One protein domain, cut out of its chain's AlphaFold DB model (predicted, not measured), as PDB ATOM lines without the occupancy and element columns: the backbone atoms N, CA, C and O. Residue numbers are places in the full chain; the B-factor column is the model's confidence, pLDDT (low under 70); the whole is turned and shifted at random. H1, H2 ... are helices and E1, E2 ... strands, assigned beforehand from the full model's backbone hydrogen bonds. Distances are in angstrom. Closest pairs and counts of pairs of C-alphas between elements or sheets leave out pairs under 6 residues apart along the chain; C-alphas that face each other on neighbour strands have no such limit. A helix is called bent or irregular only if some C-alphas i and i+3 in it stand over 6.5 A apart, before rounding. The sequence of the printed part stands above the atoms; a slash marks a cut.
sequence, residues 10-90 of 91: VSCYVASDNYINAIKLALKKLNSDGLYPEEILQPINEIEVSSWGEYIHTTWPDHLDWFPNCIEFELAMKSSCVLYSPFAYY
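AT A GLANCE: This is residues 10 to 90 of the 91 residues of an uncharacterized protein of Acinetobacter sp. NIPH 2168 (UniProt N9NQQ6). What is the main shape? A short ribbon of two antiparallel strands, E1 and E2, runs through the middle, with the long helix H1 on one side and a loose group of three helices, H2, H3 and H4, on the other. The long link of residues 33 to 48 leads from the H1 side past the ribbon to H2. What is it made of? The printed part has 81 residues with four named helices and two named strands, in the order E1 H1 H2 H3 H4 E2, and the class is mixed, helices and strands. How large is it? It is compact and rounded, with a radius of gyration of the C-alphas of 12.4 A and spans of 30 by 29 by 23 A.

HOW THE PARTS SIT: How do the strands pair? E1, residues 10 to 13, and E2, residues 83 to 89, are antiparallel neighbours at 156 degrees. N 13 and O 83 are 2.8 A apart and N 85 and O 11 are 3.0 A apart, both within hydrogen-bond range. What is near E1? The closest C-alphas of E1 and H1, residues 19 to 32, are those of Cys 12 and Ala 26, 6.4 A apart. How do the other helices stand? H2, residues 49 to 59, and H4, residues 70 to 78, touch at a steep tilt of 60 degrees, opposite ways, their closest C-alphas being those of Gly 53 and Cys 70, 6.1 A apart. H2 and H3, residues 61 to 66, are close but not clearly touching, the C-alphas of Ile 56 and Leu 64 being the closest at 6.7 A. H1 is apart from H2, H3 and H4. What do the helix backbones show? In H1 and H4 every O i to N i+4 pair is within hydrogen-bond range; in H2 it is 5 of 7, and in H3 0 of 2, with 1 of 3 O i to N i+3 pairs within range.

IN THESE COORDINATES: Where does the printed part begin? E1 begins at C-alpha 10, (171.280, 122.980, 92.631), and H1 at C-alpha 19, (167.245, 106.380, 88.930), measuring 20.0 A. Which helices are irregular? H2, 15.0 A long, has C-alphas 50 and 53 at 7.5 A, and H3 has C-alphas 62 and 65 at 8.4 A. Where do the last elements lie? H4 measures 12.3 A, and E2, 18.1 A long, ends at C-alpha 89, (178.987, 127.239, 92.723).

THE WHOLE: Which C-alphas are farthest apart? Those of Glu 38 and Ile 71, at 32.3 A. How are the parts linked? The link from H1 to H2 is long, with 16 residues; the other four are tight, and the printed part has no cut. How confident is the model? The mean pLDDT of the printed part is 94.3, and no printed residue is under 70.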
ATOM      1  N   VAL A  10     172.249 123.221  91.564       94.94
ATOM      2  CA  VAL A  10     171.280 122.980  92.631       94.94
ATOM      3  C   VAL A  10     171.136 121.476  92.826       94.94
ATOM      4  O   VAL A  10     170.942 120.727  91.866       94.94
ATOM      5  N   SER A  11     171.248 121.008  94.067       95.38
ATOM      6  CA  SER A  11     170.969 119.614  94.393       95.38
ATOM      7  C   SER A  11     169.459 119.399  94.434       95.38
ATOM      8  O   SER A  11     168.733 120.123  95.115       95.38
ATOM      9  N   CYS A  12     168.988 118.398  93.692       96.56
ATOM     10  CA  CYS A  12     167.590 117.985  93.672       96.56
ATOM     11  C   CYS A  12     167.435 116.685  94.466       96.56
ATOM     12  O   CYS A  12     168.089 115.694  94.145       96.56
ATOM     13  N   TYR A  13     166.538 116.671  95.447       96.75
ATOM     14  CA  TYR A  13     166.235 115.496  96.263       96.75
ATOM     15  C   TYR A  13     164.836 114.987  95.933       96.75
ATOM     16  O   TYR A  13     163.866 115.745  95.991       96.75
ATOM     17  N   VAL A  14     164.725 113.711  95.567       96.69
ATOM     18  CA  VAL A  14     163.456 113.068  95.213       96.69
ATOM     19  C   VAL A  14     163.556 111.558  95.414       96.69
ATOM     20  O   VAL A  14     164.589 110.960  95.115       96.69
ATOM     21  N   ALA A  15     162.473 110.937  95.877       95.81
ATOM     22  CA  ALA A  15     162.363 109.486  95.982       95.81
ATOM     23  C   ALA A  15     161.641 108.894  94.766       95.81
ATOM     24  O   ALA A  15     160.668 109.454  94.253       95.81
ATOM     25  N   SER A  16     162.135 107.751  94.299       94.00
ATOM     26  CA  SER A  16     161.622 107.036  93.133       94.00
ATOM     27  C   SER A  16     162.124 105.593  93.147       94.00
ATOM     28  O   SER A  16     163.222 105.330  93.624       94.00
ATOM     29  N   ASP A  17     161.364 104.677  92.546       91.62
ATOM     30  CA  ASP A  17     161.714 103.249  92.462       91.62
ATOM     31  C   ASP A  17     162.981 102.976  91.637       91.62
ATOM     32  O   ASP A  17     163.552 101.890  91.687       91.62
ATOM     33  N   ASN A  18     163.382 103.933  90.798       91.12
ATOM     34  CA  ASN A  18     164.621 103.858  90.040       91.12
ATOM     35  C   ASN A  18     165.160 105.243  89.673       91.12
ATOM     36  O   ASN A  18     164.429 106.238  89.591       91.12
ATOM     37  N   TYR A  19     166.450 105.237  89.349       89.75
ATOM     38  CA  TYR A  19     167.245 106.380  88.930       89.75
ATOM     39  C   TYR A  19     166.668 107.169  87.743       89.75
ATOM     40  O   TYR A  19     166.569 108.395  87.792       89.75
ATOM     41  N   ILE A  20     166.237 106.481  86.678       92.69
ATOM     42  CA  ILE A  20     165.707 107.134  85.468       92.69
ATOM     43  C   ILE A  20     164.452 107.942  85.810       92.69
ATOM     44  O   ILE A  20     164.271 109.065  85.336       92.69
ATOM     45  N   ASN A  21     163.577 107.377  86.636       94.50
ATOM     46  CA  ASN A  21     162.365 108.043  87.083       94.50
ATOM     47  C   ASN A  21     162.675 109.201  88.044       94.50
ATOM     48  O   ASN A  21     162.046 110.250  87.914       94.50
ATOM     49  N   ALA A  22     163.681 109.066  88.917       94.12
ATOM     50  CA  ALA A  22     164.134 110.148  89.795       94.12
ATOM     51  C   ALA A  22     164.572 111.376  88.977       94.12
ATOM     52  O   ALA A  22     164.079 112.483  89.195       94.12
ATOM     53  N   ILE A  23     165.404 111.164  87.949       94.69
ATOM     54  CA  ILE A  23     165.833 112.233  87.036       94.69
ATOM     55  C   ILE A  23     164.642 112.862  86.322       94.69
ATOM     56  O   ILE A  23     164.533 114.085  86.258       94.69
ATOM     57  N   LYS A  24     163.728 112.049  85.780       95.56
ATOM     58  CA  LYS A  24     162.545 112.568  85.075       95.56
ATOM     59  C   LYS A  24     161.686 113.452  85.976       95.56
ATOM     60  O   LYS A  24     161.198 114.475  85.505       95.56
ATOM     61  N   LEU A  25     161.502 113.074  87.243       96.31
ATOM     62  CA  LEU A  25     160.765 113.882  88.218       96.31
ATOM     63  C   LEU A  25     161.483 115.205  88.498       96.31
ATOM     64  O   LEU A  25     160.850 116.259  88.407       96.31
ATOM     65  N   ALA A  26     162.792 115.159  88.754       96.56
ATOM     66  CA  ALA A  26     163.598 116.351  89.006       96.56
ATOM     67  C   ALA A  26     163.580 117.322  87.813       96.56
ATOM     68  O   ALA A  26     163.219 118.485  87.977       96.56
ATOM     69  N   LEU A  27     163.865 116.841  86.596       96.38
ATOM     70  CA  LEU A  27     163.849 117.657  85.375       96.38
ATOM     71  C   LEU A  27     162.462 118.231  85.076       96.38
ATOM     72  O   LEU A  27     162.341 119.383  84.661       96.38
ATOM     73  N   LYS A  28     161.399 117.447  85.300       96.81
ATOM     74  CA  LYS A  28     160.024 117.926  85.125       96.81
ATOM     75  C   LYS A  28     159.713 119.075  86.083       96.81
ATOM     76  O   LYS A  28     159.103 120.049  85.643       96.81
ATOM     77  N   LYS A  29     160.119 118.970  87.355       97.25
ATOM     78  CA  LYS A  29     159.920 120.042  88.342       97.25
ATOM     79  C   LYS A  29     160.755 121.278  88.007       97.25
ATOM     80  O   LYS A  29     160.209 122.374  87.995       97.25
ATOM     81  N   LEU A  30     162.031 121.099  87.662       96.56
ATOM     82  CA  LEU A  30     162.908 122.208  87.271       96.56
ATOM     83  C   LEU A  30     162.292 122.998  86.111       96.56
ATOM     84  O   LEU A  30     162.102 124.206  86.218       96.56
ATOM     85  N   ASN A  31     161.854 122.300  85.061       96.69
ATOM     86  CA  ASN A  31     161.204 122.931  83.918       96.69
ATOM     87  C   ASN A  31     159.896 123.651  84.304       96.69
ATOM     88  O   ASN A  31     159.635 124.750  83.820       96.69
ATOM     89  N   SER A  32     159.075 123.069  85.192       97.12
ATOM     90  CA  SER A  32     157.851 123.742  85.658       97.12
ATOM     91  C   SER A  32     158.126 125.004  86.476       97.12
ATOM     92  O   SER A  32     157.282 125.894  86.504       97.12
ATOM     93  N   ASP A  33     159.299 125.081  87.104       96.44
ATOM     94  CA  ASP A  33     159.739 126.216  87.918       96.44
ATOM     95  C   ASP A  33     160.570 127.232  87.112       96.44
ATOM     96  O   ASP A  33     161.054 128.218  87.665       96.44
ATOM     97  N   GLY A  34     160.720 127.024  85.796       96.81
ATOM     98  CA  GLY A  34     161.473 127.914  84.905       96.81
ATOM     99  C   GLY A  34     162.995 127.757  84.996       96.81
ATOM    100  O   GLY A  34     163.727 128.659  84.593       96.81
ATOM    101  N   LEU A  35     163.470 126.629  85.528       95.31
ATOM    102  CA  LEU A  35     164.883 126.279  85.637       95.31
ATOM    103  C   LEU A  35     165.262 125.276  84.540       95.31
ATOM    104  O   LEU A  35     164.669 124.203  84.420       95.31
ATOM    105  N   TYR A  36     166.279 125.623  83.751       94.44
ATOM    106  CA  TYR A  36     166.701 124.868  82.569       94.44
ATOM    107  C   TYR A  36     168.158 124.413  82.736       94.44
ATOM    108  O   TYR A  36     169.060 125.142  82.329       94.44
ATOM    109  N   PRO A  37     168.412 123.255  83.376       92.56
ATOM    110  CA  PRO A  37     169.775 122.778  83.584       92.56
ATOM    111  C   PRO A  37     170.441 122.420  82.248       92.56
ATOM    112  O   PRO A  37     169.829 121.760  81.406       92.56
ATOM    113  N   GLU A  38     171.700 122.825  82.076       92.31
ATOM    114  CA  GLU A  38     172.510 122.467  80.902       92.31
ATOM    115  C   GLU A  38     173.058 121.038  81.004       92.31
ATOM    116  O   GLU A  38     173.116 120.314  80.009       92.31
ATOM    117  N   GLU A  39     173.404 120.606  82.218       91.38
ATOM    118  CA  GLU A  39     173.946 119.281  82.497       91.38
ATOM    119  C   GLU A  39     173.458 118.710  83.836       91.38
ATOM    120  O   GLU A  39     172.953 119.423  84.706       91.38
ATOM    121  N   ILE A  40     173.610 117.393  83.997       91.88
ATOM    122  CA  ILE A  40     173.396 116.690  85.265       91.88
ATOM    123  C   ILE A  40     174.757 116.217  85.766       91.88
ATOM    124  O   ILE A  40     175.340 115.293  85.192       91.88
ATOM    125  N   LEU A  41     175.225 116.819  86.858       90.44
ATOM    126  CA  LEU A  41     176.494 116.457  87.483       90.44
ATOM    127  C   LEU A  41     176.448 115.026  88.037       90.44
ATOM    128  O   LEU A  41     175.467 114.602  88.651       90.44
ATOM    129  N   GLN A  42     177.526 114.279  87.797       89.25
ATOM    130  CA  GLN A  42     177.708 112.904  88.260       89.25
ATOM    131  C   GLN A  42     178.763 112.851  89.383       89.25
ATOM    132  O   GLN A  42     179.692 113.659  89.372       89.25
ATOM    133  N   PRO A  43     178.687 111.872  90.303       91.31
ATOM    134  CA  PRO A  43     177.638 110.861  90.403       91.31
ATOM    135  C   PRO A  43     176.364 111.427  91.038       91.31
ATOM    136  O   PRO A  43     176.404 112.341  91.858       91.31
ATOM    137  N   ILE A  44     175.224 110.834  90.692       90.06
ATOM    138  CA  ILE A  44     174.001 111.027  91.473       90.06
ATOM    139  C   ILE A  44     174.047 110.067  92.656       90.06
ATOM    140  O   ILE A  44     174.238 108.865  92.478       90.06
ATOM    141  N   ASN A  45     173.867 110.618  93.850       91.69
ATOM    142  CA  ASN A  45     173.990 109.884  95.098       91.69
ATOM    143  C   ASN A  45     172.619 109.479  95.636       91.69
ATOM    144  O   ASN A  45     171.654 110.241  95.555       91.69
ATOM    145  N   GLU A  46     172.560 108.291  96.226       93.38
ATOM    146  CA  GLU A  46     171.419 107.831  97.010       93.38
ATOM    147  C   GLU A  46     171.631 108.190  98.482       93.38
ATOM    148  O   GLU A  46     172.753 108.159  98.992       93.38
ATOM    149  N   ILE A  47     170.546 108.554  99.161       93.31
ATOM    150  CA  ILE A  47     170.551 108.890 100.583       93.31
ATOM    151  C   ILE A  47     169.377 108.162 101.226       93.31
ATOM    152  O   ILE A  47     168.239 108.283 100.774       93.31
ATOM    153  N   GLU A  48     169.656 107.429 102.299       94.44
ATOM    154  CA  GLU A  48     168.616 106.845 103.143       94.44
ATOM    155  C   GLU A  48     167.808 107.953 103.821       94.44
ATOM    156  O   GLU A  48     168.373 108.884 104.397       94.44
ATOM    157  N   VAL A  49     166.479 107.843 103.812       93.50
ATOM    158  CA  VAL A  49     165.589 108.874 104.380       93.50
ATOM    159  C   VAL A  49     165.906 109.142 105.855       93.50
ATOM    160  O   VAL A  49     165.888 110.289 106.300       93.50
ATOM    161  N   SER A  50     166.268 108.101 106.610       95.50
ATOM    162  CA  SER A  50     166.670 108.214 108.016       95.50
ATOM    163  C   SER A  50     167.963 109.001 108.231       95.50
ATOM    164  O   SER A  50     168.181 109.517 109.324       95.50
ATOM    165  N   SER A  51     168.811 109.107 107.207       96.94
ATOM    166  CA  SER A  51     170.102 109.797 107.264       96.94
ATOM    167  C   SER A  51     170.005 111.275 106.881       96.94
ATOM    168  O   SER A  51     171.017 111.973 106.900       96.94
ATOM    169  N   TRP A  52     168.806 111.776 106.557       96.81
ATOM    170  CA  TRP A  52     168.599 113.149 106.091       96.81
ATOM    171  C   TRP A  52     169.198 114.204 107.024       96.81
ATOM    172  O   TRP A  52     169.940 115.069 106.565       96.81
ATOM    173  N   GLY A  53     168.925 114.110 108.329       96.38
ATOM    174  CA  GLY A  53     169.411 115.083 109.310       96.38
ATOM    175  C   GLY A  53     170.939 115.172 109.341       96.38
ATOM    176  O   GLY A  53     171.501 116.256 109.213       96.38
ATOM    177  N   GLU A  54     171.624 114.033 109.448       96.94
ATOM    178  CA  GLU A  54     173.092 113.982 109.426       96.94
ATOM    179  C   GLU A  54     173.662 114.504 108.098       96.94
ATOM    180  O   GLU A  54     174.633 115.268 108.082       96.94
ATOM    181  N   TYR A  55     173.018 114.146 106.986       96.69
ATOM    182  CA  TYR A  55     173.416 114.576 105.653       96.69
ATOM    183  C   TYR A  55     173.373 116.101 105.495       96.69
ATOM    184  O   TYR A  55     174.359 116.684 105.036       96.69
ATOM    185  N   ILE A  56     172.279 116.767 105.887       96.19
ATOM    186  CA  ILE A  56     172.179 118.230 105.754       96.19
ATOM    187  C   ILE A  56     173.110 118.958 106.720       96.19
ATOM    188  O   ILE A  56     173.701 119.959 106.331       96.19
ATOM    189  N   HIS A  57     173.330 118.421 107.926       96.06
ATOM    190  CA  HIS A  57     174.316 118.957 108.871       96.06
ATOM    191  C   HIS A  57     175.741 118.937 108.318       96.06
ATOM    192  O   HIS A  57     176.532 119.824 108.631       96.06
ATOM    193  N   THR A  58     176.059 117.943 107.492       95.56
ATOM    194  CA  THR A  58     177.387 117.795 106.889       95.56
ATOM    195  C   THR A  58     177.516 118.593 105.594       95.56
ATOM    196  O   THR A  58     178.545 119.216 105.351       95.56
ATOM    197  N   THR A  59     176.478 118.575 104.758       93.69
ATOM    198  CA  THR A  59     176.527 119.127 103.394       93.69
ATOM    199  C   THR A  59     176.177 120.613 103.354       93.69
ATOM    200  O   THR A  59     176.748 121.361 102.566       93.69
ATOM    201  N   TRP A  60     175.253 121.049 104.212       94.62
ATOM    202  CA  TRP A  60     174.703 122.404 104.224       94.62
ATOM    203  C   TRP A  60     174.661 123.005 105.641       94.62
ATOM    204  O   TRP A  60     173.609 123.493 106.066       94.62
ATOM    205  N   PRO A  61     175.784 123.008 106.388       94.75
ATOM    206  CA  PRO A  61     175.807 123.419 107.795       94.75
ATOM    207  C   PRO A  61     175.297 124.849 108.028       94.75
ATOM    208  O   PRO A  61     174.672 125.118 109.050       94.75
ATOM    209  N   ASP A  62     175.506 125.749 107.065       94.69
ATOM    210  CA  ASP A  62     175.127 127.163 107.180       94.69
ATOM    211  C   ASP A  62     173.680 127.461 106.740       94.69
ATOM    212  O   ASP A  62     173.220 128.595 106.858       94.69
ATOM    213  N   HIS A  63     172.956 126.467 106.213       94.12
ATOM    214  CA  HIS A  63     171.638 126.658 105.588       94.12
ATOM    215  C   HIS A  63     170.574 125.706 106.143       94.12
ATOM    216  O   HIS A  63     169.553 125.480 105.499       94.12
ATOM    217  N   LEU A  64     170.793 125.137 107.331       93.69
ATOM    218  CA  LEU A  64     169.920 124.111 107.917       93.69
ATOM    219  C   LEU A  64     168.460 124.557 108.030       93.69
ATOM    220  O   LEU A  64     167.565 123.768 107.742       93.69
ATOM    221  N   ASP A  65     168.227 125.829 108.353       94.12
ATOM    222  CA  ASP A  65     166.884 126.407 108.483       94.12
ATOM    223  C   ASP A  65     166.108 126.475 107.154       94.12
ATOM    224  O   ASP A  65     164.913 126.768 107.145       94.12
ATOM    225  N   TRP A  66     166.771 126.247 106.014       94.25
ATOM    226  CA  TRP A  66     166.134 126.238 104.691       94.25
ATOM    227  C   TRP A  66     165.668 124.839 104.289       94.25
ATOM    228  O   TRP A  66     164.925 124.692 103.317       94.25
ATOM    229  N   PHE A  67     166.101 123.812 105.020       95.75
ATOM    230  CA  PHE A  67     165.750 122.430 104.752       95.75
ATOM    231  C   PHE A  67     164.601 121.965 105.654       95.75
ATOM    232  O   PHE A  67     164.504 122.377 106.810       95.75
ATOM    233  N   PRO A  68     163.734 121.068 105.152       96.25
ATOM    234  CA  PRO A  68     162.727 120.428 105.986       96.25
ATOM    235  C   PRO A  68     163.380 119.586 107.083       96.25
ATOM    236  O   PRO A  68     164.448 118.994 106.890       96.25
ATOM    237  N   ASN A  69     162.687 119.449 108.212       95.81
ATOM    238  CA  ASN A  69     163.081 118.472 109.225       95.81
ATOM    239  C   ASN A  69     162.878 117.026 108.713       95.81
ATOM    240  O   ASN A  69     162.248 116.798 107.681       95.81
ATOM    241  N   CYS A  70     163.385 116.021 109.437       96.06
ATOM    242  CA  CYS A  70     163.319 114.619 108.993       96.06
ATOM    243  C   CYS A  70     161.891 114.113 108.713       96.06
ATOM    244  O   CYS A  70     161.702 113.326 107.789       96.06
ATOM    245  N   ILE A  71     160.888 114.571 109.472       96.50
ATOM    246  CA  ILE A  71     159.487 114.160 109.288       96.50
ATOM    247  C   ILE A  71     158.928 114.776 108.001       96.50
ATOM    248  O   ILE A  71     158.306 114.090 107.190       96.50
ATOM    249  N   GLU A  72     159.165 116.068 107.796       96.81
ATOM    250  CA  GLU A  72     158.748 116.788 106.590       96.81
ATOM    251  C   GLU A  72     159.429 116.230 105.338       96.81
ATOM    252  O   GLU A  72     158.776 116.042 104.311       96.81
ATOM    253  N   PHE A  73     160.718 115.900 105.437       96.88
ATOM    254  CA  PHE A  73     161.470 115.266 104.362       96.88
ATOM    255  C   PHE A  73     160.888 113.895 104.003       96.88
ATOM    256  O   PHE A  73     160.615 113.627 102.835       96.88
ATOM    257  N   GLU A  74     160.613 113.044 104.995       96.44
ATOM    258  CA  GLU A  74     159.997 111.735 104.766       96.44
ATOM    259  C   GLU A  74     158.626 111.858 104.078       96.44
ATOM    260  O   GLU A  74     158.327 111.120 103.134       96.44
ATOM    261  N   LEU A  75     157.793 112.813 104.505       96.75
ATOM    262  CA  LEU A  75     156.499 113.082 103.871       96.75
ATOM    263  C   LEU A  75     156.654 113.578 102.426       96.75
ATOM    264  O   LEU A  75     155.901 113.149 101.546       96.75
ATOM    265  N   ALA A  76     157.638 114.441 102.165       95.56
ATOM    266  CA  ALA A  76     157.953 114.925 100.825       95.56
ATOM    267  C   ALA A  76     158.373 113.772  99.899       95.56
ATOM    268  O   ALA A  76     157.848 113.657  98.787       95.56
ATOM    269  N   MET A  77     159.241 112.874 100.377       95.25
ATOM    270  CA  MET A  77     159.694 111.699  99.627       95.25
ATOM    271  C   MET A  77     158.537 110.742  99.307       95.25
ATOM    272  O   MET A  77     158.398 110.301  98.167       95.25
ATOM    273  N   LYS A  78     157.630 110.498 100.262       94.12
ATOM    274  CA  LYS A  78     156.415 109.684 100.038       94.12
ATOM    275  C   LYS A  78     155.437 110.304  99.039       94.12
ATOM    276  O   LYS A  78     154.653 109.585  98.428       94.12
ATOM    277  N   SER A  79     155.481 111.623  98.872       92.12
ATOM    278  CA  SER A  79     154.584 112.374  97.985       92.12
ATOM    279  C   SER A  79     155.192 112.652  96.606       92.12
ATOM    280  O   SER A  79     154.637 113.445  95.846       92.12
ATOM    281  N   SER A  80     156.346 112.046  96.286       87.00
ATOM    282  CA  SER A  80     157.118 112.311  95.061       87.00
ATOM    283  C   SER A  80     157.422 113.801  94.844       87.00
ATOM    284  O   SER A  80     157.501 114.277  93.709       87.00
ATOM    285  N   CYS A  81     157.569 114.550  95.938       93.56
ATOM    286  CA  CYS A  81     157.973 115.946  95.890       93.56
ATOM    287  C   CYS A  81     159.467 116.036  95.552       93.56
ATOM    288  O   CYS A  81     160.261 115.201  95.988       93.56
ATOM    289  N   VAL A  82     159.839 117.060  94.784       96.56
ATOM    290  CA  VAL A  82     161.240 117.394  94.509       96.56
ATOM    291  C   VAL A  82     161.611 118.571  95.398       96.56
ATOM    292  O   VAL A  82     160.969 119.620  95.330       96.56
ATOM    293  N   LEU A  83     162.635 118.382  96.224       96.56
ATOM    294  CA  LEU A  83     163.204 119.419  97.077       96.56
ATOM    295  C   LEU A  83     164.508 119.931  96.473       96.56
ATOM    296  O   LEU A  83     165.237 119.176  95.829       96.56
ATOM    297  N   TYR A  84     164.807 121.199  96.729       96.06
ATOM    298  CA  TYR A  84     166.016 121.855  96.248       96.06
ATOM    299  C   TYR A  84     166.904 122.280  97.405       96.06
ATOM    300  O   TYR A  84     166.414 122.701  98.452       96.06
ATOM    301  N   SER A  85     168.212 122.189  97.196       94.69
ATOM    302  CA  SER A  85     169.183 122.920  98.000       94.69
ATOM    303  C   SER A  85     169.194 124.413  97.629       94.69
ATOM    304  O   SER A  85     168.621 124.806  96.607       94.69
ATOM    305  N   PRO A  86     169.913 125.256  98.388       93.19
ATOM    306  CA  PRO A  86     170.431 126.510  97.851       93.19
ATOM    307  C   PRO A  86     171.211 126.278  96.547       93.19
ATOM    308  O   PRO A  86     171.764 125.194  96.329       93.19
ATOM    309  N   PHE A  87     171.304 127.311  95.707       92.62
ATOM    310  CA  PHE A  87     172.281 127.301  94.620       92.62
ATOM    311  C   PHE A  87     173.692 127.371  95.202       92.62
ATOM    312  O   PHE A  87     173.975 128.200  96.067       92.62
ATOM    313  N   ALA A  88     174.568 126.514  94.695       90.06
ATOM    314  CA  ALA A  88     175.993 126.520  94.983       90.06
ATOM    315  C   ALA A  88     176.785 126.703  93.687       90.06
ATOM    316  O   ALA A  88     176.246 126.584  92.586       90.06
ATOM    317  N   TYR A  89     178.068 127.010  93.831       87.50
ATOM    318  CA  TYR A  89     178.987 127.239  92.723       87.50
ATOM    319  C   TYR A  89     180.125 126.225  92.801       87.50
ATOM    320  O   TYR A  89     180.491 125.785  93.895       87.50
ATOM    321  N   TYR A  90     180.658 125.845  91.649       77.69
ATOM    322  CA  TYR A  90     181.956 125.184  91.544       77.69
ATOM    323  C   TYR A  90     182.917 126.107  90.798       77.69
ATOM    324  O   TYR A  90     182.471 127.060  90.163       77.69
TER     325      TYR A  90